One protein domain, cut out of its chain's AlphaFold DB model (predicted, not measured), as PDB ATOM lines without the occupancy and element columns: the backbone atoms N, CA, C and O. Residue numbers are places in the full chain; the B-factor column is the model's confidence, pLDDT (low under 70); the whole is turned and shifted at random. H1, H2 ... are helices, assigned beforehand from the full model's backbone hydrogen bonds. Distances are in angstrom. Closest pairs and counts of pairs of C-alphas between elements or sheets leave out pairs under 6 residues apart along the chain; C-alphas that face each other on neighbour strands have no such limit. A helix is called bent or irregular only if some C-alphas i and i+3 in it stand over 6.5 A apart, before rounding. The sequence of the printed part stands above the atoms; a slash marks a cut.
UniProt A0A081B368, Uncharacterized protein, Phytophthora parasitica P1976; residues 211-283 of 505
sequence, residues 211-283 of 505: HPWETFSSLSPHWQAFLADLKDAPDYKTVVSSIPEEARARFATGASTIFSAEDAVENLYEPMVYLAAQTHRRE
ATOM      1  N   HIS A 211     252.373 172.021 189.013       93.88
ATOM      2  CA  HIS A 211     252.200 172.315 187.598       93.88
ATOM      3  C   HIS A 211     253.442 171.878 186.796       93.88
ATOM      4  O   HIS A 211     254.556 172.141 187.248       93.88
ATOM      5  N   PRO A 212     253.308 171.294 185.588       95.06
ATOM      6  CA  PRO A 212     254.457 170.881 184.771       95.06
ATOM      7  C   PRO A 212     255.487 171.985 184.478       95.06
ATOM      8  O   PRO A 212     256.688 171.733 184.494       95.06
ATOM      9  N   TRP A 213     255.045 173.227 184.242       95.69
ATOM     10  CA  TRP A 213     255.916 174.415 184.084       95.69
ATOM     11  C   TRP A 213     256.799 174.745 185.308       95.69
ATOM     12  O   TRP A 213     257.705 175.567 185.194       95.69
ATOM     13  N   GLU A 214     256.589 174.096 186.461       96.56
ATOM     14  CA  GLU A 214     257.519 174.158 187.601       96.56
ATOM     15  C   GLU A 214     258.768 173.269 187.387       96.56
ATOM     16  O   GLU A 214     259.633 173.200 188.255       96.56
ATOM     17  N   THR A 215     258.890 172.613 186.226       96.31
ATOM     18  CA  THR A 215     260.047 171.816 185.784       96.31
ATOM     19  C   THR A 215     260.579 172.315 184.436       96.31
ATOM     20  O   THR A 215     259.860 172.955 183.664       96.31
ATOM     21  N   PHE A 216     261.840 172.016 184.117       96.25
ATOM     22  CA  PHE A 216     262.407 172.239 182.784       96.25
ATOM     23  C   PHE A 216     261.853 171.250 181.752       96.25
ATOM     24  O   PHE A 216     261.817 171.564 180.564       96.25
ATOM     25  N   SER A 217     261.377 170.080 182.186       93.75
ATOM     26  CA  SER A 217     260.800 169.052 181.316       93.75
ATOM     27  C   SER A 217     259.276 169.110 181.191       93.75
ATOM     28  O   SER A 217     258.615 168.081 181.060       93.75
ATOM     29  N   SER A 218     258.693 170.309 181.160       92.81
ATOM     30  CA  SER A 218     257.236 170.468 181.015       92.81
ATOM     31  C   SER A 218     256.641 169.795 179.765       92.81
ATOM     32  O   SER A 218     255.476 169.421 179.784       92.81
ATOM     33  N   LEU A 219     257.439 169.571 178.710       90.25
ATOM     34  CA  LEU A 219     257.041 168.822 177.507       90.25
ATOM     35  C   LEU A 219     257.291 167.307 177.591       90.25
ATOM     36  O   LEU A 219     257.164 166.601 176.598       90.25
ATOM     37  N   SER A 220     257.704 166.775 178.738       89.31
ATOM     38  CA  SER A 220     257.988 165.347 178.846       89.31
ATOM     39  C   SER A 220     256.684 164.524 178.890       89.31
ATOM     40  O   SER A 220     255.797 164.850 179.681       89.31
ATOM     41  N   PRO A 221     256.563 163.431 178.103       87.56
ATOM     42  CA  PRO A 221     255.344 162.618 178.012       87.56
ATOM     43  C   PRO A 221     254.824 162.046 179.333       87.56
ATOM     44  O   PRO A 221     253.635 161.761 179.440       87.56
ATOM     45  N   HIS A 222     255.674 161.903 180.358       86.19
ATOM     46  CA  HIS A 222     255.240 161.412 181.671       86.19
ATOM     47  C   HIS A 222     254.109 162.261 182.284       86.19
ATOM     48  O   HIS A 222     253.267 161.724 183.001       86.19
ATOM     49  N   TRP A 223     254.044 163.561 181.962       89.38
ATOM     50  CA  TRP A 223     252.997 164.458 182.451       89.38
ATOM     51  C   TRP A 223     251.603 164.094 181.936       89.38
ATOM     52  O   TRP A 223     250.641 164.308 182.666       89.38
ATOM     53  N   GLN A 224     251.476 163.525 180.727       88.50
ATOM     54  CA  GLN A 224     250.170 163.194 180.128       88.50
ATOM     55  C   GLN A 224     249.344 162.300 181.052       88.50
ATOM     56  O   GLN A 224     248.143 162.483 181.217       88.50
ATOM     57  N   ALA A 225     250.033 161.361 181.692       84.69
ATOM     58  CA  ALA A 225     249.466 160.398 182.607       84.69
ATOM     59  C   ALA A 225     248.828 161.110 183.824       84.69
ATOM     60  O   ALA A 225     247.660 160.899 184.137       84.69
ATOM     61  N   PHE A 226     249.566 162.019 184.463       86.19
ATOM     62  CA  PHE A 226     249.075 162.782 185.615       86.19
ATOM     63  C   PHE A 226     247.985 163.793 185.244       86.19
ATOM     64  O   PHE A 226     247.093 164.066 186.043       86.19
ATOM     65  N   LEU A 227     248.059 164.368 184.043       89.69
ATOM     66  CA  LEU A 227     247.128 165.391 183.569       89.69
ATOM     67  C   LEU A 227     245.787 164.821 183.080       89.69
ATOM     68  O   LEU A 227     244.828 165.584 182.976       89.69
ATOM     69  N   ALA A 228     245.706 163.518 182.793       89.06
ATOM     70  CA  ALA A 228     244.517 162.882 182.226       89.06
ATOM     71  C   ALA A 228     243.265 163.075 183.099       89.06
ATOM     72  O   ALA A 228     242.232 163.504 182.585       89.06
ATOM     73  N   ASP A 229     243.391 162.866 184.414       86.06
ATOM     74  CA  ASP A 229     242.287 162.969 185.383       86.06
ATOM     75  C   ASP A 229     241.671 164.384 185.432       86.06
ATOM     76  O   ASP A 229     240.517 164.564 185.821       86.06
ATOM     77  N   LEU A 230     242.412 165.423 185.019       88.56
ATOM     78  CA  LEU A 230     241.904 166.801 185.018       88.56
ATOM     79  C   LEU A 230     240.778 167.009 183.998       88.56
ATOM     80  O   LEU A 230     239.960 167.913 184.181       88.56
ATOM     81  N   LYS A 231     240.725 166.181 182.946       89.94
ATOM     82  CA  LYS A 231     239.732 166.275 181.864       89.94
ATOM     83  C   LYS A 231     238.316 165.927 182.337       89.94
ATOM     84  O   LYS A 231     237.351 166.366 181.711       89.94
ATOM     85  N   ASP A 232     238.199 165.209 183.454       88.81
ATOM     86  CA  ASP A 232     236.921 164.809 184.055       88.81
ATOM     87  C   ASP A 232     236.300 165.906 184.933       88.81
ATOM     88  O   ASP A 232     235.156 165.785 185.379       88.81
ATOM     89  N   ALA A 233     237.019 167.008 185.181       87.38
ATOM     90  CA  ALA A 233     236.486 168.103 185.974       87.38
ATOM     91  C   ALA A 233     235.299 168.796 185.263       87.38
ATOM     92  O   ALA A 233     235.355 169.071 184.059       87.38
ATOM     93  N   PRO A 234     234.224 169.147 185.995       87.50
ATOM     94  CA  PRO A 234     232.966 169.611 185.407       87.50
ATOM     95  C   PRO A 234     233.097 170.941 184.649       87.50
ATOM     96  O   PRO A 234     232.345 171.188 183.708       87.50
ATOM     97  N   ASP A 235     234.048 171.797 185.026       87.94
ATOM     98  CA  ASP A 235     234.320 173.079 184.373       87.94
ATOM     99  C   ASP A 235     235.515 173.036 183.407       87.94
ATOM    100  O   ASP A 235     235.827 174.065 182.801       87.94
ATOM    101  N   TYR A 236     236.150 171.869 183.207       90.25
ATOM    102  CA  TYR A 236     237.318 171.704 182.334       90.25
ATOM    103  C   TYR A 236     237.061 172.283 180.942       90.25
ATOM    104  O   TYR A 236     237.746 173.215 180.518       90.25
ATOM    105  N   LYS A 237     236.000 171.811 180.270       93.88
ATOM    106  CA  LYS A 237     235.614 172.264 178.921       93.88
ATOM    107  C   LYS A 237     235.380 173.774 178.862       93.88
ATOM    108  O   LYS A 237     235.805 174.433 177.915       93.88
ATOM    109  N   THR A 238     234.746 174.331 179.892       91.25
ATOM    110  CA  THR A 238     234.469 175.769 179.981       91.25
ATOM    111  C   THR A 238     235.765 176.571 180.048       91.25
ATOM    112  O   THR A 238     235.917 177.555 179.330       91.25
ATOM    113  N   VAL A 239     236.732 176.141 180.858       89.69
ATOM    114  CA  VAL A 239     238.016 176.837 180.999       89.69
ATOM    115  C   VAL A 239     238.860 176.708 179.733       89.69
ATOM    116  O   VAL A 239     239.343 177.723 179.225       89.69
ATOM    117  N   VAL A 240     239.020 175.501 179.187       93.88
ATOM    118  CA  VAL A 240     239.908 175.283 178.032       93.88
ATOM    119  C   VAL A 240     239.345 175.898 176.751       93.88
ATOM    120  O   VAL A 240     240.114 176.406 175.939       93.88
ATOM    121  N   SER A 241     238.019 176.004 176.603       94.00
ATOM    122  CA  SER A 241     237.406 176.718 175.466       94.00
ATOM    123  C   SER A 241     237.762 178.212 175.403       94.00
ATOM    124  O   SER A 241     237.621 178.828 174.353       94.00
ATOM    125  N   SER A 242     238.276 178.794 176.496       91.31
ATOM    126  CA  SER A 242     238.754 180.183 176.527       91.31
ATOM    127  C   SER A 242     240.157 180.390 175.944       91.31
ATOM    128  O   SER A 242     240.595 181.535 175.814       91.31
ATOM    129  N   ILE A 243     240.885 179.311 175.639       93.75
ATOM    130  CA  ILE A 243     242.211 179.375 175.018       93.75
ATOM    131  C   ILE A 243     242.035 179.809 173.545       93.75
ATOM    132  O   ILE A 243     241.149 179.276 172.876       93.75
ATOM    133  N   PRO A 244     242.836 180.746 173.008       93.38
ATOM    134  CA  PRO A 244     242.812 181.099 171.588       93.38
ATOM    135  C   PRO A 244     243.367 179.987 170.692       93.38
ATOM    136  O   PRO A 244     244.252 179.229 171.100       93.38
ATOM    137  N   GLU A 245     242.903 179.919 169.447       92.12
ATOM    138  CA  GLU A 245     243.390 178.931 168.475       92.12
ATOM    139  C   GLU A 245     244.865 179.163 168.121       92.12
ATOM    140  O   GLU A 245     245.649 178.224 168.018       92.12
ATOM    141  N   GLU A 246     245.295 180.422 168.047       90.62
ATOM    142  CA  GLU A 246     246.686 180.786 167.788       90.62
ATOM    143  C   GLU A 246     247.627 180.256 168.877       90.62
ATOM    144  O   GLU A 246     248.743 179.825 168.579       90.62
ATOM    145  N   ALA A 247     247.170 180.245 170.134       91.62
ATOM    146  CA  ALA A 247     247.944 179.724 171.256       91.62
ATOM    147  C   ALA A 247     248.077 178.194 171.182       91.62
ATOM    148  O   ALA A 247     249.173 177.667 171.392       91.62
ATOM    149  N   ARG A 248     246.999 177.486 170.805       93.62
ATOM    150  CA  ARG A 248     247.028 176.035 170.543       93.62
ATOM    151  C   ARG A 248     247.980 175.691 169.413       93.62
ATOM    152  O   ARG A 248     248.888 174.884 169.604       93.62
ATOM    153  N   ALA A 249     247.817 176.344 168.265       93.06
ATOM    154  CA  ALA A 249     248.646 176.122 167.089       93.06
ATOM    155  C   ALA A 249     250.129 176.385 167.392       93.06
ATOM    156  O   ALA A 249     251.010 175.627 166.970       93.06
ATOM    157  N   ARG A 250     250.424 177.431 168.176       91.69
ATOM    158  CA  ARG A 250     251.794 177.738 168.579       91.69
ATOM    159  C   ARG A 250     252.370 176.698 169.538       91.69
ATOM    160  O   ARG A 250     253.519 176.299 169.346       91.69
ATOM    161  N   PHE A 251     251.602 176.238 170.526       93.50
ATOM    162  CA  PHE A 251     252.043 175.161 171.412       93.50
ATOM    163  C   PHE A 251     252.315 173.873 170.628       93.50
ATOM    164  O   PHE A 251     253.401 173.309 170.739       93.50
ATOM    165  N   ALA A 252     251.375 173.461 169.770       94.06
ATOM    166  CA  ALA A 252     251.514 172.295 168.901       94.06
ATOM    167  C   ALA A 252     252.779 172.372 168.035       94.06
ATOM    168  O   ALA A 252     253.540 171.412 167.954       94.06
ATOM    169  N   THR A 253     253.062 173.542 167.451       92.12
ATOM    170  CA  THR A 253     254.292 173.771 166.676       92.12
ATOM    171  C   THR A 253     255.542 173.573 167.536       92.12
ATOM    172  O   THR A 253     256.474 172.892 167.115       92.12
ATOM    173  N   GLY A 254     255.568 174.142 168.747       88.88
ATOM    174  CA  GLY A 254     256.703 174.021 169.669       88.88
ATOM    175  C   GLY A 254     256.920 172.605 170.213       88.88
ATOM    176  O   GLY A 254     258.045 172.250 170.549       88.88
ATOM    177  N   ALA A 255     255.863 171.796 170.267       90.62
ATOM    178  CA  ALA A 255     255.884 170.423 170.766       90.62
ATOM    179  C   ALA A 255     255.994 169.356 169.654       90.62
ATOM    180  O   ALA A 255     256.086 168.164 169.955       90.62
ATOM    181  N   SER A 256     256.013 169.774 168.384       90.31
ATOM    182  CA  SER A 256     255.926 168.901 167.199       90.31
ATOM    183  C   SER A 256     257.051 167.871 167.063       90.31
ATOM    184  O   SER A 256     256.896 166.875 166.363       90.31
ATOM    185  N   THR A 257     258.182 168.071 167.746       84.88
ATOM    186  CA  THR A 257     259.291 167.106 167.771       84.88
ATOM    187  C   THR A 257     259.009 165.891 168.660       84.88
ATOM    188  O   THR A 257     259.727 164.898 168.572       84.88
ATOM    189  N   ILE A 258     258.012 165.976 169.550       84.38
ATOM    190  CA  ILE A 258     257.706 164.955 170.568       84.38
ATOM    191  C   ILE A 258     256.277 164.428 170.417       84.38
ATOM    192  O   ILE A 258     256.036 163.251 170.676       84.38
ATOM    193  N   PHE A 259     255.335 165.274 169.998       87.12
ATOM    194  CA  PHE A 259     253.917 164.936 169.938       87.12
ATOM    195  C   PHE A 259     253.299 165.294 168.589       87.12
ATOM    196  O   PHE A 259     253.736 166.227 167.912       87.12
ATOM    197  N   SER A 260     252.211 164.600 168.247       91.25
ATOM    198  CA  SER A 260     251.266 165.111 167.253       91.25
ATOM    199  C   SER A 260     250.654 166.427 167.752       91.25
ATOM    200  O   SER A 260     250.628 166.701 168.955       91.25
ATOM    201  N   ALA A 261     250.139 167.249 166.835       93.56
ATOM    202  CA  ALA A 261     249.496 168.510 167.205       93.56
ATOM    203  C   ALA A 261     248.309 168.300 168.165       93.56
ATOM    204  O   ALA A 261     248.173 169.037 169.138       93.56
ATOM    205  N   GLU A 262     247.500 167.267 167.916       93.62
ATOM    206  CA  GLU A 262     246.359 166.883 168.753       93.62
ATOM    207  C   GLU A 262     246.811 166.480 170.162       93.62
ATOM    208  O   GLU A 262     246.348 167.055 171.143       93.62
ATOM    209  N   ASP A 263     247.800 165.588 170.285       90.75
ATOM    210  CA  ASP A 263     248.296 165.150 171.595       90.75
ATOM    211  C   ASP A 263     248.966 166.272 172.387       90.75
ATOM    212  O   ASP A 263     248.812 166.351 173.609       90.75
ATOM    213  N   ALA A 264     249.715 167.143 171.705       93.50
ATOM    214  CA  ALA A 264     250.336 168.304 172.330       93.50
ATOM    215  C   ALA A 264     249.280 169.230 172.947       93.50
ATOM    216  O   ALA A 264     249.480 169.776 174.031       93.50
ATOM    217  N   VAL A 265     248.153 169.423 172.266       95.75
ATOM    218  CA  VAL A 265     247.106 170.330 172.730       95.75
ATOM    219  C   VAL A 265     246.218 169.645 173.765       95.75
ATOM    220  O   VAL A 265     246.174 170.086 174.913       95.75
ATOM    221  N   GLU A 266     245.558 168.551 173.398       95.69
ATOM    222  CA  GLU A 266     244.484 167.945 174.193       95.69
ATOM    223  C   GLU A 266     244.975 167.214 175.444       95.69
ATOM    224  O   GLU A 266     244.255 167.132 176.444       95.69
ATOM    225  N   ASN A 267     246.182 166.645 175.392       92.94
ATOM    226  CA  ASN A 267     246.712 165.786 176.455       92.94
ATOM    227  C   ASN A 267     247.822 166.462 177.269       92.94
ATOM    228  O   ASN A 267     248.324 165.872 178.226       92.94
ATOM    229  N   LEU A 268     248.205 167.693 176.911       93.50
ATOM    230  CA  LEU A 268     249.289 168.406 177.575       93.50
ATOM    231  C   LEU A 268     248.958 169.890 177.801       93.50
ATOM    232  O   LEU A 268     248.846 170.315 178.950       93.50
ATOM    233  N   TYR A 269     248.749 170.674 176.742       96.25
ATOM    234  CA  TYR A 269     248.553 172.122 176.868       96.25
ATOM    235  C   TYR A 269     247.242 172.516 177.552       96.25
ATOM    236  O   TYR A 269     247.253 173.333 178.472       96.25
ATOM    237  N   GLU A 270     246.115 171.942 177.133       96.38
ATOM    238  CA  GLU A 270     244.809 172.267 177.709       96.38
ATOM    239  C   GLU A 270     244.723 171.908 179.202       96.38
ATOM    240  O   GLU A 270     244.343 172.788 179.988       96.38
ATOM    241  N   PRO A 271     245.164 170.711 179.650       95.44
ATOM    242  CA  PRO A 271     245.246 170.405 181.075       95.44
ATOM    243  C   PRO A 271     246.185 171.326 181.859       95.44
ATOM    244  O   PRO A 271     245.854 171.702 182.983       95.44
ATOM    245  N   MET A 272     247.324 171.737 181.283       95.25
ATOM    246  CA  MET A 272     248.216 172.721 181.912       95.25
ATOM    247  C   MET A 272     247.514 174.069 182.101       95.25
ATOM    248  O   MET A 272     247.498 174.609 183.204       95.25
ATOM    249  N   VAL A 273     246.868 174.606 181.063       94.12
ATOM    250  CA  VAL A 273     246.128 175.871 181.191       94.12
ATOM    251  C   VAL A 273     245.001 175.747 182.217       94.12
ATOM    252  O   VAL A 273     244.823 176.653 183.034       94.12
ATOM    253  N   TYR A 274     244.255 174.641 182.206       93.38
ATOM    254  CA  TYR A 274     243.219 174.383 183.201       93.38
ATOM    255  C   TYR A 274     243.797 174.423 184.621       93.38
ATOM    256  O   TYR A 274     243.312 175.166 185.472       93.38
ATOM    257  N   LEU A 275     244.886 173.695 184.865       91.31
ATOM    258  CA  LEU A 275     245.562 173.640 186.158       91.31
ATOM    259  C   LEU A 275     246.085 175.014 186.607       91.31
ATOM    260  O   LEU A 275     245.915 175.404 187.767       91.31
ATOM    261  N   ALA A 276     246.662 175.782 185.682       90.62
ATOM    262  CA  ALA A 276     247.098 177.148 185.936       90.62
ATOM    263  C   ALA A 276     245.916 178.052 186.337       90.62
ATOM    264  O   ALA A 276     246.022 178.793 187.312       90.62
ATOM    265  N   ALA A 277     244.757 177.923 185.680       87.25
ATOM    266  CA  ALA A 277     243.547 178.671 186.034       87.25
ATOM    267  C   ALA A 277     242.980 178.278 187.416       87.25
ATOM    268  O   ALA A 277     242.508 179.139 188.160       87.25
ATOM    269  N   GLN A 278     243.052 176.995 187.795       81.56
ATOM    270  CA  GLN A 278     242.545 176.508 189.089       81.56
ATOM    271  C   GLN A 278     243.429 176.882 190.282       81.56
ATOM    272  O   GLN A 278     242.939 176.951 191.412       81.56
ATOM    273  N   THR A 279     244.716 177.158 190.053       67.31
ATOM    274  CA  THR A 279     245.663 177.556 191.112       67.31
ATOM    275  C   THR A 279     245.161 178.791 191.884       67.31
ATOM    276  O   THR A 279     245.422 178.918 193.077       67.31
ATOM    277  N   HIS A 280     244.340 179.639 191.252       57.50
ATOM    278  CA  HIS A 280     243.805 180.879 191.825       57.50
ATOM    279  C   HIS A 280     242.506 180.727 192.625       57.50
ATOM    280  O   HIS A 280     242.338 181.384 193.648       57.50
ATOM    281  N   ARG A 281     241.596 179.834 192.212       52.56
ATOM    282  CA  ARG A 281     240.309 179.618 192.912       52.56
ATOM    283  C   ARG A 281     240.468 178.972 194.289       52.56
ATOM    284  O   ARG A 281     239.536 178.959 195.086       52.56
ATOM    285  N   ARG A 282     241.639 178.391 194.552       50.00
ATOM    286  CA  ARG A 282     241.930 177.633 195.772       50.00
ATOM    287  C   ARG A 282     242.492 178.494 196.902       50.00
ATOM    288  O   ARG A 282     242.213 178.191 198.053       50.00
ATOM    289  N   GLU A 283     243.217 179.575 196.607       43.12
ATOM    290  CA  GLU A 283     243.730 180.477 197.653       43.12
ATOM    291  C   GLU A 283     242.654 181.442 198.184       43.12
ATOM    292  O   GLU A 283     242.787 181.948 199.295       43.12
TER     293      GLU A 283
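AT A GLANCE: This is residues 211 to 283 of the 505 residues of an uncharacterized protein of Phytophthora parasitica P1976 (UniProt A0A081B368). What shape does the printed part make? One long helix, H4, is the core, and three shorter helices pack round it: H1 crosses it on one side, H2 packs on another, and H3 crosses its first part. What is it built of? The 73 printed residues hold four named helices, H1 to H4 in chain order, and no named strand, an all-helix class. How compact is it? It is compact, with a radius of gyration of the C-alphas of 11.8 A and spans of 35 by 25 by 18 A.

IN THESE COORDINATES: Where do the first helices lie? After residues 211 to 221, H1 is residues 222 to 232, 18.8 A long, with C-alpha 222 at (255.240, 161.412, 181.671). H2 is residues 236 to 240, 6.2 A, and H3 is residues 245 to 255, 15.3 A. Where is the longest? H4 is residues 261 to 283, 33.2 A, with C-alpha 283 at (243.730, 180.477, 197.653) and a kink of 25 degrees near residue 277. Which helices are irregular? H1 and H4 only just are: C-alphas 226 and 229 are 6.8 A apart, and C-alphas 267 and 270 are 6.9 A apart.

HOW THE PARTS SIT: What touches the hub, H4? H1 touches its residues 267 to 275, the closest C-alphas being those of Gln 224 and Asn 267, 5.7 A, at a steep tilt of 67 degrees, the same way. H2 touches its residues 270 to 277, closest at the C-alphas of Val 240 and Glu 270, 5.8 A. H3 touches its residues 261 to 269, closest at the C-alphas of Ala 252 and Ala 261, 4.6 A, opposite ways at a steep tilt of 68 degrees, only just short of about perpendicular. What is apart? H3 is apart from H1 and from H2. How do the backbones run? Every O i to N i+4 pair is within hydrogen-bond range in H2 and H3, against 12 of 19 in H4 and 2 of 7 in H1, where 5 of 8 O i to N i+3 pairs are.

THE WHOLE: How far does it reach? The two C-alphas farthest apart, those of Thr 257 and Glu 283, are 36.2 A apart. Is it cut, and where is confidence low? The printed part has no cut, its three links between helices are tight, and residues 279 to 283 have pLDDT under 70.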